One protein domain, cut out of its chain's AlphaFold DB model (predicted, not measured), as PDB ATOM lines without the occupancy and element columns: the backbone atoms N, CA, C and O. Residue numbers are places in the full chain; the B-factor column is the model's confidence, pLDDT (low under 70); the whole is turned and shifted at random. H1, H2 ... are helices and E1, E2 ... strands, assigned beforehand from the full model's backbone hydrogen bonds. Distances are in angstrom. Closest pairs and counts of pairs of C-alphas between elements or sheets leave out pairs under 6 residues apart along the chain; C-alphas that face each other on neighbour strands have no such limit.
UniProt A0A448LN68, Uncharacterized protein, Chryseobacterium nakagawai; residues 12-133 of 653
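Overview. This is residues 12 to 133 of the 653 residues of an uncharacterized protein of Chryseobacterium nakagawai (UniProt A0A448LN68). A small head built on a strongly twisted four-stranded sheet sits at one end of a single long helix, H1, which sticks out from it as an arm with residues 40 to 56 and has the unnamed stretch 12 to 32 at its far end. The short hairpin of E3 and E4 packs over the sheet in the head, with E4 against E2, E5 and E6, and from the long link before it residues 91 to 96 stick out as a loop. The printed part has 122 residues, with one named helix and six named strands in the order H1 E1 E2 E3 E4 E5 E6; the sheet's order is E1 E2 E5 E6, mixed. The class is mixed, helices and strands, with under half of the residues, 60, in named elements. The whole is extended, with a radius of gyration of the C-alphas of 22.9 A, and elongated, spanning 65 by 37 by 29 A.

Arrangement. In the sheet, E5, residues 115 to 122, and E6, residues 125 to 132, form an antiparallel hairpin, with N 118 and O 129 within hydrogen-bond range at 2.8 A. E2, residues 77 to 81, is the antiparallel neighbour of E5, with N 79 and O 119 at 2.8 A. E1, residues 62 to 66, is parallel to E2, with N 63 and O 78 at 2.8 A. E1 and E6 are the edge strands. E3, residues 101 to 103, and E4, residues 109 to 111, form a second antiparallel hairpin, with N 101 and O 111 at 2.9 A. The closest C-alphas of E4 and E5 are those of Ala 111 and Thr 117, 6.2 A apart. H1, residues 33 to 60, only grazes the four-stranded sheet with its residues 57 to 60; its closest C-alphas to E2 are those of Val 58 and Ala 78, 6.4 A apart. Every O i to N i+4 pair in H1 is within hydrogen-bond range. H1 is apart from E3 and E4.

Along the chain. H1 begins at C-alpha 33 (-6.723, 112.708, 213.869) and ends at C-alpha 60 (-4.395, 91.401, 179.534), 40.5 A long. E1 measures 11.6 A, E2 13.1 A, E3 6.6 A, E4 7.0 A and E5 22.5 A. E6 measures 23.6 A and ends at C-alpha 132 (2.067, 81.025, 198.329).

Size, cuts and confidence. The two C-alphas farthest apart are those of Leu 12 and Pro 71, 67.0 A. The printed part has no cut. The link from E2 to E3 is long, with 19 residues. Residues 20 to 21 pair with residues 27 to 28, antiparallel. The mean pLDDT of the printed part is 80.1, and 30 residues are under 70: 12 to 33, 37, 52 and 54 to 59.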
ATOM      1  N   LEU A  12      -3.912 112.888 230.643       51.16
ATOM      2  CA  LEU A  12      -3.290 111.787 229.894       51.16
ATOM      3  C   LEU A  12      -4.052 111.472 228.598       51.16
ATOM      4  O   LEU A  12      -3.627 110.596 227.847       51.16
ATOM      5  N   ILE A  13      -5.159 112.169 228.327       52.44
ATOM      6  CA  ILE A  13      -5.878 112.073 227.060       52.44
ATOM      7  C   ILE A  13      -5.182 113.009 226.062       52.44
ATOM      8  O   ILE A  13      -5.152 114.222 226.286       52.44
ATOM      9  N   PRO A  14      -4.604 112.496 224.958       52.44
ATOM     10  CA  PRO A  14      -4.001 113.349 223.946       52.44
ATOM     11  C   PRO A  14      -5.055 114.334 223.414       52.44
ATOM     12  O   PRO A  14      -6.130 113.894 222.993       52.44
ATOM     13  N   PRO A  15      -4.793 115.653 223.418       59.00
ATOM     14  CA  PRO A  15      -5.731 116.613 222.859       59.00
ATOM     15  C   PRO A  15      -5.929 116.324 221.369       59.00
ATOM     16  O   PRO A  15      -4.989 115.943 220.671       59.00
ATOM     17  N   ALA A  16      -7.146 116.552 220.867       57.00
ATOM     18  CA  ALA A  16      -7.509 116.301 219.466       57.00
ATOM     19  C   ALA A  16      -6.582 117.001 218.448       57.00
ATOM     20  O   ALA A  16      -6.477 116.556 217.306       57.00
ATOM     21  N   ASN A  17      -5.877 118.052 218.885       53.38
ATOM     22  CA  ASN A  17      -4.902 118.802 218.109       53.38
ATOM     23  C   ASN A  17      -3.546 118.784 218.831       53.38
ATOM     24  O   ASN A  17      -3.351 119.495 219.819       53.38
ATOM     25  N   ILE A  18      -2.588 118.005 218.327       52.34
ATOM     26  CA  ILE A  18      -1.191 118.084 218.765       52.34
ATOM     27  C   ILE A  18      -0.518 119.150 217.902       52.34
ATOM     28  O   ILE A  18      -0.127 118.874 216.776       52.34
ATOM     29  N   ALA A  19      -0.382 120.379 218.396       54.41
ATOM     30  CA  ALA A  19       0.445 121.369 217.712       54.41
ATOM     31  C   ALA A  19       1.920 120.954 217.841       54.41
ATOM     32  O   ALA A  19       2.478 120.991 218.937       54.41
ATOM     33  N   THR A  20       2.559 120.542 216.743       53.16
ATOM     34  CA  THR A  20       4.007 120.310 216.725       53.16
ATOM     35  C   THR A  20       4.714 121.567 216.232       53.16
ATOM     36  O   THR A  20       4.417 122.119 215.175       53.16
ATOM     37  N   VAL A  21       5.646 122.054 217.044       54.28
ATOM     38  CA  VAL A  21       6.546 123.146 216.679       54.28
ATOM     39  C   VAL A  21       7.816 122.495 216.149       54.28
ATOM     40  O   VAL A  21       8.429 121.685 216.848       54.28
ATOM     41  N   ASP A  22       8.186 122.781 214.898       54.53
ATOM     42  CA  ASP A  22       9.416 122.224 214.337       54.53
ATOM     43  C   ASP A  22      10.666 122.829 215.011       54.53
ATOM     44  O   ASP A  22      10.598 123.793 215.780       54.53
ATOM     45  N   LYS A  23      11.849 122.279 214.708       56.69
ATOM     46  CA  LYS A  23      13.135 122.747 215.264       56.69
ATOM     47  C   LYS A  23      13.478 124.216 214.954       56.69
ATOM     48  O   LYS A  23      14.465 124.719 215.482       56.69
ATOM     49  N   ASN A  24      12.706 124.882 214.095       67.00
ATOM     50  CA  ASN A  24      12.870 126.275 213.695       67.00
ATOM     51  C   ASN A  24      11.753 127.180 214.241       67.00
ATOM     52  O   ASN A  24      11.626 128.320 213.796       67.00
ATOM     53  N   ALA A  25      10.947 126.695 215.193       53.31
ATOM     54  CA  ALA A  25       9.812 127.416 215.760       53.31
ATOM     55  C   ALA A  25       8.705 127.773 214.747       53.31
ATOM     56  O   ALA A  25       7.910 128.684 214.991       53.31
ATOM     57  N   LEU A  26       8.617 127.052 213.624       54.38
ATOM     58  CA  LEU A  26       7.503 127.200 212.694       54.38
ATOM     59  C   LEU A  26       6.321 126.357 213.190       54.38
ATOM     60  O   LEU A  26       6.434 125.144 213.375       54.38
ATOM     61  N   LEU A  27       5.180 127.020 213.405       50.91
ATOM     62  CA  LEU A  27       3.876 126.388 213.620       50.91
ATOM     63  C   LEU A  27       3.492 125.630 212.343       50.91
ATOM     64  O   LEU A  27       2.952 126.206 211.399       50.91
ATOM     65  N   GLY A  28       3.840 124.348 212.291       53.50
ATOM     66  CA  GLY A  28       3.460 123.448 211.212       53.50
ATOM     67  C   GLY A  28       2.164 122.735 211.567       53.50
ATOM     68  O   GLY A  28       2.043 122.180 212.655       53.50
ATOM     69  N   ASN A  29       1.199 122.738 210.646       57.50
ATOM     70  CA  ASN A  29      -0.042 121.970 210.746       57.50
ATOM     71  C   ASN A  29       0.274 120.471 210.880       57.50
ATOM     72  O   ASN A  29       0.409 119.769 209.876       57.50
ATOM     73  N   ALA A  30       0.401 119.972 212.107       54.16
ATOM     74  CA  ALA A  30       0.249 118.550 212.351       54.16
ATOM     75  C   ALA A  30      -1.170 118.175 211.926       54.16
ATOM     76  O   ALA A  30      -2.127 118.851 212.309       54.16
ATOM     77  N   TYR A  31      -1.291 117.139 211.099       57.78
ATOM     78  CA  TYR A  31      -2.598 116.634 210.725       57.78
ATOM     79  C   TYR A  31      -3.334 116.214 211.995       57.78
ATOM     80  O   TYR A  31      -2.811 115.413 212.773       57.78
ATOM     81  N   ASP A  32      -4.528 116.760 212.215       66.38
ATOM     82  CA  ASP A  32      -5.384 116.267 213.288       66.38
ATOM     83  C   ASP A  32      -5.767 114.797 213.015       66.38
ATOM     84  O   ASP A  32      -5.518 114.242 211.932       66.38
ATOM     85  N   LYS A  33      -6.346 114.122 214.012       64.62
ATOM     86  CA  LYS A  33      -6.723 112.708 213.869       64.62
ATOM     87  C   LYS A  33      -7.649 112.486 212.666       64.62
ATOM     88  O   LYS A  33      -7.467 111.522 211.933       64.62
ATOM     89  N   ILE A  34      -8.587 113.401 212.418       72.69
ATOM     90  CA  ILE A  34      -9.556 113.306 211.319       72.69
ATOM     91  C   ILE A  34      -8.838 113.416 209.971       72.69
ATOM     92  O   ILE A  34      -9.108 112.642 209.055       72.69
ATOM     93  N   GLN A  35      -7.886 114.336 209.846       71.25
ATOM     94  CA  GLN A  35      -7.075 114.512 208.648       71.25
ATOM     95  C   GLN A  35      -6.125 113.332 208.418       71.25
ATOM     96  O   GLN A  35      -5.895 112.944 207.273       71.25
ATOM     97  N   THR A  36      -5.594 112.746 209.491       70.25
ATOM     98  CA  THR A  36      -4.746 111.550 209.427       70.25
ATOM     99  C   THR A  36      -5.551 110.335 208.980       70.25
ATOM    100  O   THR A  36      -5.163 109.672 208.019       70.25
ATOM    101  N   ASP A  37      -6.712 110.100 209.591       69.62
ATOM    102  CA  ASP A  37      -7.623 109.010 209.235       69.62
ATOM    103  C   ASP A  37      -8.132 109.165 207.793       69.62
ATOM    104  O   ASP A  37      -8.128 108.205 207.019       69.62
ATOM    105  N   ALA A  38      -8.485 110.389 207.379       76.12
ATOM    106  CA  ALA A  38      -8.871 110.687 206.002       76.12
ATOM    107  C   ALA A  38      -7.729 110.394 205.018       76.12
ATOM    108  O   ALA A  38      -7.946 109.742 203.999       76.12
ATOM    109  N   LYS A  39      -6.497 110.805 205.338       74.25
ATOM    110  CA  LYS A  39      -5.324 110.575 204.485       74.25
ATOM    111  C   LYS A  39      -4.963 109.092 204.390       74.25
ATOM    112  O   LYS A  39      -4.648 108.626 203.300       74.25
ATOM    113  N   ILE A  40      -5.054 108.339 205.488       72.69
ATOM    114  CA  ILE A  40      -4.854 106.880 205.499       72.69
ATOM    115  C   ILE A  40      -5.926 106.179 204.659       72.69
ATOM    116  O   ILE A  40      -5.602 105.290 203.869       72.69
ATOM    117  N   SER A  41      -7.187 106.602 204.780       76.94
ATOM    118  CA  SER A  41      -8.296 106.069 203.985       76.94
ATOM    119  C   SER A  41      -8.095 106.328 202.485       76.94
ATOM    120  O   SER A  41      -8.216 105.408 201.668       76.94
ATOM    121  N   THR A  42      -7.680 107.545 202.108       82.06
ATOM    122  CA  THR A  42      -7.357 107.891 200.713       82.06
ATOM    123  C   THR A  42      -6.176 107.078 200.183       82.06
ATOM    124  O   THR A  42      -6.286 106.480 199.118       82.06
ATOM    125  N   VAL A  43      -5.076 106.977 200.936       77.44
ATOM    126  CA  VAL A  43      -3.891 106.205 200.518       77.44
ATOM    127  C   VAL A  43      -4.218 104.721 200.357       77.44
ATOM    128  O   VAL A  43      -3.794 104.106 199.381       77.44
ATOM    129  N   THR A  44      -5.001 104.144 201.271       76.81
ATOM    130  CA  THR A  44      -5.439 102.741 201.185       76.81
ATOM    131  C   THR A  44      -6.311 102.505 199.951       76.81
ATOM    132  O   THR A  44      -6.128 101.515 199.242       76.81
ATOM    133  N   THR A  45      -7.225 103.431 199.652       78.44
ATOM    134  CA  THR A  45      -8.094 103.355 198.467       78.44
ATOM    135  C   THR A  45      -7.281 103.443 197.174       78.44
ATOM    136  O   THR A  45      -7.428 102.586 196.304       78.44
ATOM    137  N   ASP A  46      -6.361 104.408 197.079       76.62
ATOM    138  CA  ASP A  46      -5.476 104.583 195.920       76.62
ATOM    139  C   ASP A  46      -4.551 103.377 195.709       76.62
ATOM    140  O   ASP A  46      -4.306 102.958 194.574       76.62
ATOM    141  N   TYR A  47      -4.042 102.795 196.797       74.12
ATOM    142  CA  TYR A  47      -3.192 101.608 196.749       74.12
ATOM    143  C   TYR A  47      -3.962 100.379 196.253       74.12
ATOM    144  O   TYR A  47      -3.497  99.678 195.353       74.12
ATOM    145  N   ASN A  48      -5.170 100.151 196.773       72.50
ATOM    146  CA  ASN A  48      -6.027  99.047 196.341       72.50
ATOM    147  C   ASN A  48      -6.472  99.200 194.878       72.50
ATOM    148  O   ASN A  48      -6.473  98.214 194.140       72.50
ATOM    149  N   ALA A  49      -6.781 100.423 194.438       77.25
ATOM    150  CA  ALA A  49      -7.097 100.714 193.041       77.25
ATOM    151  C   ALA A  49      -5.905 100.418 192.114       77.25
ATOM    152  O   ALA A  49      -6.073  99.731 191.108       77.25
ATOM    153  N   LYS A  50      -4.684 100.833 192.487       72.69
ATOM    154  CA  LYS A  50      -3.458 100.505 191.736       72.69
ATOM    155  C   LYS A  50      -3.158  99.011 191.701       72.69
ATOM    156  O   LYS A  50      -2.753  98.505 190.661       72.69
ATOM    157  N   ILE A  51      -3.379  98.279 192.795       70.31
ATOM    158  CA  ILE A  51      -3.234  96.816 192.795       70.31
ATOM    159  C   ILE A  51      -4.243  96.166 191.843       70.31
ATOM    160  O   ILE A  51      -3.879  95.242 191.118       70.31
ATOM    161  N   ALA A  52      -5.496  96.623 191.838       68.00
ATOM    162  CA  ALA A  52      -6.517  96.104 190.932       68.00
ATOM    163  C   ALA A  52      -6.173  96.396 189.461       68.00
ATOM    164  O   ALA A  52      -6.259  95.495 188.631       68.00
ATOM    165  N   GLU A  53      -5.702  97.607 189.157       71.94
ATOM    166  CA  GLU A  53      -5.241  97.995 187.820       71.94
ATOM    167  C   GLU A  53      -4.045  97.148 187.360       71.94
ATOM    168  O   GLU A  53      -4.065  96.606 186.258       71.94
ATOM    169  N   VAL A  54      -3.039  96.951 188.219       68.38
ATOM    170  CA  VAL A  54      -1.883  96.086 187.927       68.38
ATOM    171  C   VAL A  54      -2.323  94.638 187.706       68.38
ATOM    172  O   VAL A  54      -1.831  93.980 186.793       68.38
ATOM    173  N   ARG A  55      -3.277  94.125 188.494       66.81
ATOM    174  CA  ARG A  55      -3.819  92.768 188.310       66.81
ATOM    175  C   ARG A  55      -4.559  92.614 186.982       66.81
ATOM    176  O   ARG A  55      -4.414  91.572 186.350       66.81
ATOM    177  N   GLU A  56      -5.318  93.617 186.548       66.94
ATOM    178  CA  GLU A  56      -5.983  93.589 185.239       66.94
ATOM    179  C   GLU A  56      -4.993  93.754 184.079       66.94
ATOM    180  O   GLU A  56      -5.081  92.998 183.114       66.94
ATOM    181  N   GLN A  57      -3.977  94.617 184.202       64.00
ATOM    182  CA  GLN A  57      -2.895  94.714 183.211       64.00
ATOM    183  C   GLN A  57      -2.134  93.387 183.063       64.00
ATOM    184  O   GLN A  57      -1.872  92.939 181.949       64.00
ATOM    185  N   VAL A  58      -1.847  92.695 184.172       61.59
ATOM    186  CA  VAL A  58      -1.202  91.369 184.149       61.59
ATOM    187  C   VAL A  58      -2.082  90.315 183.466       61.59
ATOM    188  O   VAL A  58      -1.552  89.434 182.789       61.59
ATOM    189  N   LYS A  59      -3.415  90.399 183.589       60.59
ATOM    190  CA  LYS A  59      -4.339  89.491 182.885       60.59
ATOM    191  C   LYS A  59      -4.408  89.770 181.383       60.59
ATOM    192  O   LYS A  59      -4.463  88.819 180.608       60.59
ATOM    193  N   THR A  60      -4.392  91.036 180.962       70.25
ATOM    194  CA  THR A  60      -4.395  91.401 179.534       70.25
ATOM    195  C   THR A  60      -3.053  91.135 178.848       70.25
ATOM    196  O   THR A  60      -3.025  90.882 177.645       70.25
ATOM    197  N   ASP A  61      -1.957  91.117 179.612       79.12
ATOM    198  CA  ASP A  61      -0.601  90.842 179.125       79.12
ATOM    199  C   ASP A  61      -0.242  89.345 179.117       79.12
ATOM    200  O   ASP A  61       0.907  89.000 178.840       79.12
ATOM    201  N   PHE A  62      -1.179  88.433 179.402       89.19
ATOM    202  CA  PHE A  62      -0.889  86.997 179.409       89.19
ATOM    203  C   PHE A  62      -0.607  86.463 177.995       89.19
ATOM    204  O   PHE A  62      -1.462  86.494 177.110       89.19
ATOM    205  N   LYS A  63       0.605  85.938 177.789       90.88
ATOM    206  CA  LYS A  63       1.109  85.439 176.499       90.88
ATOM    207  C   LYS A  63       1.192  83.916 176.409       90.88
ATOM    208  O   LYS A  63       1.489  83.393 175.339       90.88
ATOM    209  N   GLY A  64       0.924  83.201 177.502       91.19
ATOM    210  CA  GLY A  64       0.896  81.739 177.531       91.19
ATOM    211  C   GLY A  64       1.830  81.129 178.572       91.19
ATOM    212  O   GLY A  64       2.140  81.734 179.600       91.19
ATOM    213  N   THR A  65       2.247  79.891 178.327       93.50
ATOM    214  CA  THR A  65       3.020  79.084 179.273       93.50
ATOM    215  C   THR A  65       4.466  78.867 178.815       93.50
ATOM    216  O   THR A  65       4.782  78.994 177.633       93.50
ATOM    217  N   LEU A  66       5.369  78.568 179.755       93.38
ATOM    218  CA  LEU A  66       6.793  78.321 179.494       93.38
ATOM    219  C   LEU A  66       7.230  76.944 179.980       93.38
ATOM    220  O   LEU A  66       6.928  76.549 181.111       93.38
ATOM    221  N   LYS A  67       8.067  76.271 179.182       94.44
ATOM    222  CA  LYS A  67       8.819  75.078 179.595       94.44
ATOM    223  C   LYS A  67      10.267  75.451 179.924       94.44
ATOM    224  O   LYS A  67      10.829  76.322 179.262       94.44
ATOM    225  N   PRO A  68      10.922  74.750 180.864       94.31
ATOM    226  CA  PRO A  68      12.335  74.990 181.168       94.31
ATOM    227  C   PRO A  68      13.257  74.866 179.945       94.31
ATOM    228  O   PRO A  68      14.256  75.569 179.841       94.31
ATOM    229  N   SER A  69      12.916  73.982 179.004       92.38
ATOM    230  CA  SER A  69      13.717  73.692 177.811       92.38
ATOM    231  C   SER A  69      13.358  74.527 176.580       92.38
ATOM    232  O   SER A  69      14.078  74.465 175.584       92.38
ATOM    233  N   THR A  70      12.262  75.293 176.600       88.50
ATOM    234  CA  THR A  70      11.861  76.083 175.429       88.50
ATOM    235  C   THR A  70      12.700  77.355 175.301       88.50
ATOM    236  O   THR A  70      13.087  77.928 176.324       88.50
ATOM    237  N   PRO A  71      12.981  77.825 174.071       91.06
ATOM    238  CA  PRO A  71      13.586  79.135 173.857       91.06
ATOM    239  C   PRO A  71      12.781  80.251 174.531       91.06
ATOM    240  O   PRO A  71      11.557  80.160 174.648       91.06
ATOM    241  N   ALA A  72      13.469  81.315 174.948       91.38
ATOM    242  CA  ALA A  72      12.823  82.491 175.516       91.38
ATOM    243  C   ALA A  72      11.849  83.099 174.489       91.38
ATOM    244  O   ALA A  72      12.236  83.274 173.329       91.38
ATOM    245  N   PRO A  73      10.613  83.451 174.878       92.62
ATOM    246  CA  PRO A  73       9.694  84.128 173.977       92.62
ATOM    247  C   PRO A  73      10.265  85.486 173.558       92.62
ATOM    248  O   PRO A  73      10.945  86.159 174.331       92.62
ATOM    249  N   THR A  74       9.983  85.899 172.326       92.50
ATOM    250  CA  THR A  74      10.437  87.190 171.790       92.50
ATOM    251  C   THR A  74       9.522  88.341 172.191       92.50
ATOM    252  O   THR A  74       9.998  89.465 172.330       92.50
ATOM    253  N   GLU A  75       8.245  88.062 172.442       93.38
ATOM    254  CA  GLU A  75       7.252  89.049 172.863       93.38
ATOM    255  C   GLU A  75       7.428  89.449 174.333       93.38
ATOM    256  O   GLU A  75       7.994  88.705 175.136       93.38
ATOM    257  N   ASP A  76       6.988  90.659 174.663       92.94
ATOM    258  CA  ASP A  76       6.880  91.129 176.042       92.94
ATOM    259  C   ASP A  76       5.505  90.755 176.605       92.94
ATOM    260  O   ASP A  76       4.510  90.720 175.873       92.94
ATOM    261  N   GLY A  77       5.453  90.470 177.905       91.75
ATOM    262  CA  GLY A  77       4.222  90.084 178.587       91.75
ATOM    263  C   GLY A  77       4.425  89.079 179.716       91.75
ATOM    264  O   GLY A  77       5.549  88.773 180.124       91.75
ATOM    265  N   ALA A  78       3.306  88.588 180.241       92.19
ATOM    266  CA  ALA A  78       3.240  87.648 181.348       92.19
ATOM    267  C   ALA A  78       3.172  86.198 180.848       92.19
ATOM    268  O   ALA A  78       2.377  85.853 179.973       92.19
ATOM    269  N   TYR A  79       3.982  85.338 181.453       93.75
ATOM    270  CA  TYR A  79       4.103  83.929 181.124       93.75
ATOM    271  C   TYR A  79       4.037  83.070 182.382       93.75
ATOM    272  O   TYR A  79       4.714  83.349 183.375       93.75
ATOM    273  N   ARG A  80       3.272  81.978 182.327       93.62
ATOM    274  CA  ARG A  80       3.158  81.041 183.451       93.62
ATOM    275  C   ARG A  80       4.130  79.864 183.283       93.62
ATOM    276  O   ARG A  80       4.125  79.236 182.225       93.62
ATOM    277  N   PRO A  81       4.952  79.521 184.287       95.50
ATOM    278  CA  PRO A  81       5.763  78.311 184.238       95.50
ATOM    279  C   PRO A  81       4.866  77.064 184.198       95.50
ATOM    280  O   PRO A  81       3.949  76.929 185.004       95.50
ATOM    281  N   GLU A  82       5.126  76.144 183.268       94.50
ATOM    282  CA  GLU A  82       4.413  74.860 183.177       94.50
ATOM    283  C   GLU A  82       4.827  73.854 184.248       94.50
ATOM    284  O   GLU A  82       4.046  72.978 184.609       94.50
ATOM    285  N   ILE A  83       6.067  73.947 184.728       93.56
ATOM    286  CA  ILE A  83       6.667  72.971 185.627       93.56
ATOM    287  C   ILE A  83       7.152  73.707 186.869       93.56
ATOM    288  O   ILE A  83       7.998  74.595 186.802       93.56
ATOM    289  N   SER A  84       6.652  73.280 188.019       92.94
ATOM    290  CA  SER A  84       7.146  73.676 189.336       92.94
ATOM    291  C   SER A  84       7.651  72.439 190.077       92.94
ATOM    292  O   SER A  84       7.237  71.322 189.761       92.94
ATOM    293  N   SER A  85       8.579  72.607 191.016       93.62
ATOM    294  CA  SER A  85       9.118  71.485 191.799       93.62
ATOM    295  C   SER A  85       9.545  71.912 193.200       93.62
ATOM    296  O   SER A  85       9.623  73.106 193.489       93.62
ATOM    297  N   GLU A  86       9.845  70.925 194.050       92.38
ATOM    298  CA  GLU A  86      10.517  71.087 195.348       92.38
ATOM    299  C   GLU A  86      12.041  70.887 195.273       92.38
ATOM    300  O   GLU A  86      12.698  70.694 196.294       92.38
ATOM    301  N   LEU A  87      12.625  70.912 194.071       88.62
ATOM    302  CA  LEU A  87      14.074  70.791 193.908       88.62
ATOM    303  C   LEU A  87      14.795  71.967 194.570       88.62
ATOM    304  O   LEU A  87      14.288  73.084 194.565       88.62
ATOM    305  N   ASP A  88      15.981  71.717 195.120       89.31
ATOM    306  CA  ASP A  88      16.801  72.704 195.837       89.31
ATOM    307  C   ASP A  88      16.100  73.358 197.047       89.31
ATOM    308  O   ASP A  88      16.542  74.398 197.525       89.31
ATOM    309  N   LYS A  89      14.999  72.774 197.551       89.56
ATOM    310  CA  LYS A  89      14.264  73.291 198.713       89.56
ATOM    311  C   LYS A  89      15.117  73.146 199.986       89.56
ATOM    312  O   LYS A  89      15.492  72.020 200.325       89.56
ATOM    313  N   PRO A  90      15.404  74.244 200.709       87.44
ATOM    314  CA  PRO A  90      16.156  74.189 201.960       87.44
ATOM    315  C   PRO A  90      15.434  73.350 203.022       87.44
ATOM    316  O   PRO A  90      14.205  73.341 203.090       87.44
ATOM    317  N   SER A  91      16.198  72.671 203.879       82.81
ATOM    318  CA  SER A  91      15.654  71.923 205.021       82.81
ATOM    319  C   SER A  91      15.153  72.831 206.148       82.81
ATOM    320  O   SER A  91      14.276  72.425 206.909       82.81
ATOM    321  N   ASP A  92      15.686  74.052 206.246       81.38
ATOM    322  CA  ASP A  92      15.177  75.081 207.150       81.38
ATOM    323  C   ASP A  92      13.919  75.737 206.547       81.38
ATOM    324  O   ASP A  92      14.016  76.394 205.503       81.38
ATOM    325  N   PRO A  93      12.744  75.611 207.192       73.06
ATOM    326  CA  PRO A  93      11.504  76.221 206.714       73.06
ATOM    327  C   PRO A  93      11.528  77.759 206.697       73.06
ATOM    328  O   PRO A  93      10.658  78.353 206.061       73.06
ATOM    329  N   ASN A  94      12.494  78.400 207.365       75.31
ATOM    330  CA  ASN A  94      12.661  79.856 207.388       75.31
ATOM    331  C   ASN A  94      13.700  80.377 206.378       75.31
ATOM    332  O   ASN A  94      13.958  81.582 206.341       75.31
ATOM    333  N   SER A  95      14.309  79.506 205.567       78.56
ATOM    334  CA  SER A  95      15.313  79.924 204.584       78.56
ATOM    335  C   SER A  95      14.714  80.826 203.497       78.56
ATOM    336  O   SER A  95      13.638  80.562 202.958       78.56
ATOM    337  N   THR A  96      15.448  81.882 203.140       78.94
ATOM    338  CA  THR A  96      15.115  82.798 202.037       78.94
ATOM    339  C   THR A  96      15.730  82.373 200.701       78.94
ATOM    340  O   THR A  96      15.626  83.112 199.722       78.94
ATOM    341  N   GLU A  97      16.424  81.234 200.653       85.31
ATOM    342  CA  GLU A  97      17.049  80.737 199.427       85.31
ATOM    343  C   GLU A  97      16.003  80.371 198.370       85.31
ATOM    344  O   GLU A  97      14.917  79.865 198.665       85.31
ATOM    345  N   ASP A  98      16.336  80.644 197.109       86.81
ATOM    346  CA  ASP A  98      15.427  80.405 195.999       86.81
ATOM    347  C   ASP A  98      15.527  78.964 195.491       86.81
ATOM    348  O   ASP A  98      16.601  78.490 195.123       86.81
ATOM    349  N   TRP A  99      14.386  78.286 195.424       92.62
ATOM    350  CA  TRP A  99      14.278  76.868 195.091       92.62
ATOM    351  C   TRP A  99      13.206  76.620 194.028       92.62
ATOM    352  O   TRP A  99      12.485  77.532 193.619       92.62
ATOM    353  N   GLY A 100      13.119  75.384 193.549       94.81
ATOM    354  CA  GLY A 100      12.179  74.931 192.529       94.81
ATOM    355  C   GLY A 100      12.796  74.821 191.137       94.81
ATOM    356  O   GLY A 100      14.009  74.922 190.955       94.81
ATOM    357  N   THR A 101      11.957  74.599 190.127       96.06
ATOM    358  CA  THR A 101      12.400  74.337 188.751       96.06
ATOM    359  C   THR A 101      13.023  75.585 188.142       96.06
ATOM    360  O   THR A 101      12.352  76.611 188.055       96.06
ATOM    361  N   ILE A 102      14.275  75.498 187.687       96.12
ATOM    362  CA  ILE A 102      14.975  76.591 186.995       96.12
ATOM    363  C   ILE A 102      14.454  76.721 185.565       96.12
ATOM    364  O   ILE A 102      14.269  75.720 184.876       96.12
ATOM    365  N   TYR A 103      14.303  77.961 185.102       95.94
ATOM    366  CA  TYR A 103      14.022  78.322 183.717       95.94
ATOM    367  C   TYR A 103      15.230  79.046 183.099       95.94
ATOM    368  O   TYR A 103      15.298  80.281 183.140       95.94
ATOM    369  N   PRO A 104      16.203  78.308 182.525       94.62
ATOM    370  CA  PRO A 104      17.487  78.879 182.112       94.62
ATOM    371  C   PRO A 104      17.355  79.979 181.059       94.62
ATOM    372  O   PRO A 104      18.062  80.983 181.087       94.62
ATOM    373  N   ASN A 105      16.383  79.830 180.160       91.38
ATOM    374  CA  ASN A 105      16.144  80.775 179.073       91.38
ATOM    375  C   ASN A 105      15.298  81.989 179.502       91.38
ATOM    376  O   ASN A 105      15.072  82.891 178.703       91.38
ATOM    377  N   ASN A 106      14.837  82.054 180.756       92.81
ATOM    378  CA  ASN A 106      13.931  83.097 181.249       92.81
ATOM    379  C   ASN A 106      14.540  83.853 182.438       92.81
ATOM    380  O   ASN A 106      13.891  84.065 183.458       92.81
ATOM    381  N   GLY A 107      15.822  84.211 182.326       89.88
ATOM    382  CA  GLY A 107      16.550  84.920 183.382       89.88
ATOM    383  C   GLY A 107      16.940  84.039 184.572       89.88
ATOM    384  O   GLY A 107      17.190  84.569 185.649       89.88
ATOM    385  N   ASN A 108      16.985  82.712 184.391       94.31
ATOM    386  CA  ASN A 108      17.240  81.727 185.451       94.31
ATOM    387  C   ASN A 108      16.245  81.798 186.624       94.31
ATOM    388  O   ASN A 108      16.570  81.388 187.738       94.31
ATOM    389  N   LEU A 109      15.030  82.303 186.386       94.56
ATOM    390  CA  LEU A 109      13.979  82.343 187.400       94.56
ATOM    391  C   LEU A 109      13.530  80.927 187.781       94.56
ATOM    392  O   LEU A 109      13.583  80.004 186.963       94.56
ATOM    393  N   ARG A 110      13.063  80.761 189.022       95.56
ATOM    394  CA  ARG A 110      12.585  79.476 189.545       95.56
ATOM    395  C   ARG A 110      11.090  79.469 189.837       95.56
ATOM    396  O   ARG A 110      10.542  80.494 190.250       95.56
ATOM    397  N   ALA A 111      10.460  78.306 189.646       95.75
ATOM    398  CA  ALA A 111       9.055  78.043 189.962       95.75
ATOM    399  C   ALA A 111       8.900  76.929 191.016       95.75
ATOM    400  O   ALA A 111       9.388  75.807 190.835       95.75
ATOM    401  N   LYS A 112       8.180  77.240 192.100       94.19
ATOM    402  CA  LYS A 112       8.051  76.423 193.320       94.19
ATOM    403  C   LYS A 112       6.706  75.712 193.388       94.19
ATOM    404  O   LYS A 112       5.669  76.319 193.117       94.19
ATOM    405  N   THR A 113       6.694  74.442 193.786       91.56
ATOM    406  CA  THR A 113       5.433  73.731 194.054       91.56
ATOM    407  C   THR A 113       4.695  74.382 195.230       91.56
ATOM    408  O   THR A 113       5.309  74.749 196.229       91.56
ATOM    409  N   GLY A 114       3.372  74.550 195.107       87.00
ATOM    410  CA  GLY A 114       2.540  75.206 196.126       87.00
ATOM    411  C   GLY A 114       2.547  76.740 196.080       87.00
ATOM    412  O   GLY A 114       2.007  77.373 196.982       87.00
ATOM    413  N   TYR A 115       3.130  77.352 195.042       91.06
ATOM    414  CA  TYR A 115       3.119  78.801 194.814       91.06
ATOM    415  C   TYR A 115       2.525  79.125 193.442       91.06
ATOM    416  O   TYR A 115       2.873  78.494 192.443       91.06
ATOM    417  N   ASP A 116       1.651  80.128 193.368       89.19
ATOM    418  CA  ASP A 116       1.206  80.692 192.097       89.19
ATOM    419  C   ASP A 116       2.280  81.657 191.594       89.19
ATOM    420  O   ASP A 116       2.532  82.700 192.200       89.19
ATOM    421  N   THR A 117       2.978  81.246 190.536       92.62
ATOM    422  CA  THR A 117       4.163  81.930 190.006       92.62
ATOM    423  C   THR A 117       3.873  82.476 188.612       92.62
ATOM    424  O   THR A 117       3.320  81.767 187.772       92.62
ATOM    425  N   MET A 118       4.298  83.710 188.344       94.19
ATOM    426  CA  MET A 118       4.221  84.363 187.036       94.19
ATOM    427  C   MET A 118       5.568  85.003 186.687       94.19
ATOM    428  O   MET A 118       6.191  85.651 187.532       94.19
ATOM    429  N   PHE A 119       6.011  84.849 185.438       94.50
ATOM    430  CA  PHE A 119       7.196  85.516 184.901       94.50
ATOM    431  C   PHE A 119       6.779  86.624 183.939       94.50
ATOM    432  O   PHE A 119       6.009  86.387 183.017       94.50
ATOM    433  N   TYR A 120       7.301  87.829 184.128       93.31
ATOM    434  CA  TYR A 120       7.051  88.965 183.250       93.31
ATOM    435  C   TYR A 120       8.310  89.313 182.463       93.31
ATOM    436  O   TYR A 120       9.368  89.531 183.062       93.31
ATOM    437  N   LYS A 121       8.192  89.376 181.135       94.19
ATOM    438  CA  LYS A 121       9.264  89.782 180.224       94.19
ATOM    439  C   LYS A 121       9.028  91.201 179.722       94.19
ATOM    440  O   LYS A 121       7.959  91.496 179.193       94.19
ATOM    441  N   LYS A 122      10.057  92.045 179.828       92.62
ATOM    442  CA  LYS A 122      10.109  93.375 179.212       92.62
ATOM    443  C   LYS A 122      11.473  93.598 178.563       92.62
ATOM    444  O   LYS A 122      12.476  93.781 179.255       92.62
ATOM    445  N   GLY A 123      11.531  93.554 177.236       92.19
ATOM    446  CA  GLY A 123      12.780  93.515 176.485       92.19
ATOM    447  C   GLY A 123      13.606  92.277 176.846       92.19
ATOM    448  O   GLY A 123      13.158  91.148 176.665       92.19
ATOM    449  N   SER A 124      14.819  92.478 177.362       90.12
ATOM    450  CA  SER A 124      15.698  91.404 177.857       90.12
ATOM    451  C   SER A 124      15.537  91.110 179.353       90.12
ATOM    452  O   SER A 124      16.160  90.179 179.863       90.12
ATOM    453  N   VAL A 125      14.732  91.901 180.069       92.56
ATOM    454  CA  VAL A 125      14.583  91.815 181.525       92.56
ATOM    455  C   VAL A 125      13.424  90.893 181.886       92.56
ATOM    456  O   VAL A 125      12.341  90.981 181.306       92.56
ATOM    457  N   TRP A 126      13.657  90.048 182.889       93.75
ATOM    458  CA  TRP A 126      12.673  89.137 183.462       93.75
ATOM    459  C   TRP A 126      12.400  89.485 184.923       93.75
ATOM    460  O   TRP A 126      13.325  89.767 185.681       93.75
ATOM    461  N   THR A 127      11.131  89.455 185.323       92.50
ATOM    462  CA  THR A 127      10.695  89.657 186.714       92.50
ATOM    463  C   THR A 127       9.802  88.502 187.147       92.50
ATOM    464  O   THR A 127       8.969  88.046 186.365       92.50
ATOM    465  N   ARG A 128       9.950  88.031 188.390       92.38
ATOM    466  CA  ARG A 128       9.082  87.007 188.986       92.38
ATOM    467  C   ARG A 128       8.108  87.633 189.975       92.38
ATOM    468  O   ARG A 128       8.517  88.424 190.820       92.38
ATOM    469  N   VAL A 129       6.856  87.196 189.919       89.44
ATOM    470  CA  VAL A 129       5.867  87.379 190.985       89.44
ATOM    471  C   VAL A 129       5.460  85.994 191.475       89.44
ATOM    472  O   VAL A 129       5.106  85.140 190.666       89.44
ATOM    473  N   GLU A 130       5.538  85.754 192.781       86.31
ATOM    474  CA  GLU A 130       5.138  84.487 193.398       86.31
ATOM    475  C   GLU A 130       4.253  84.746 194.620       86.31
ATOM    476  O   GLU A 130       4.520  85.646 195.413       86.31
ATOM    477  N   THR A 131       3.175  83.979 194.763       85.31
ATOM    478  CA  THR A 131       2.295  84.007 195.940       85.31
ATOM    479  C   THR A 131       2.111  82.586 196.442       85.31
ATOM    480  O   THR A 131       1.787  81.697 195.658       85.31
ATOM    481  N   LYS A 132       2.317  82.346 197.741       84.38
ATOM    482  CA  LYS A 132       2.067  81.025 198.329       84.38
ATOM    483  C   LYS A 132       0.589  80.688 198.157       84.38
ATOM    484  O   LYS A 132      -0.266  81.450 198.610       84.38
ATOM    485  N   MET A 133       0.288  79.579 197.487       77.88
ATOM    486  CA  MET A 133      -1.086  79.102 197.413       77.88
ATOM    487  C   MET A 133      -1.516  78.673 198.820       77.88
ATOM    488  O   MET A 133      -0.680  78.169 199.580       77.88
TER     489      MET A 133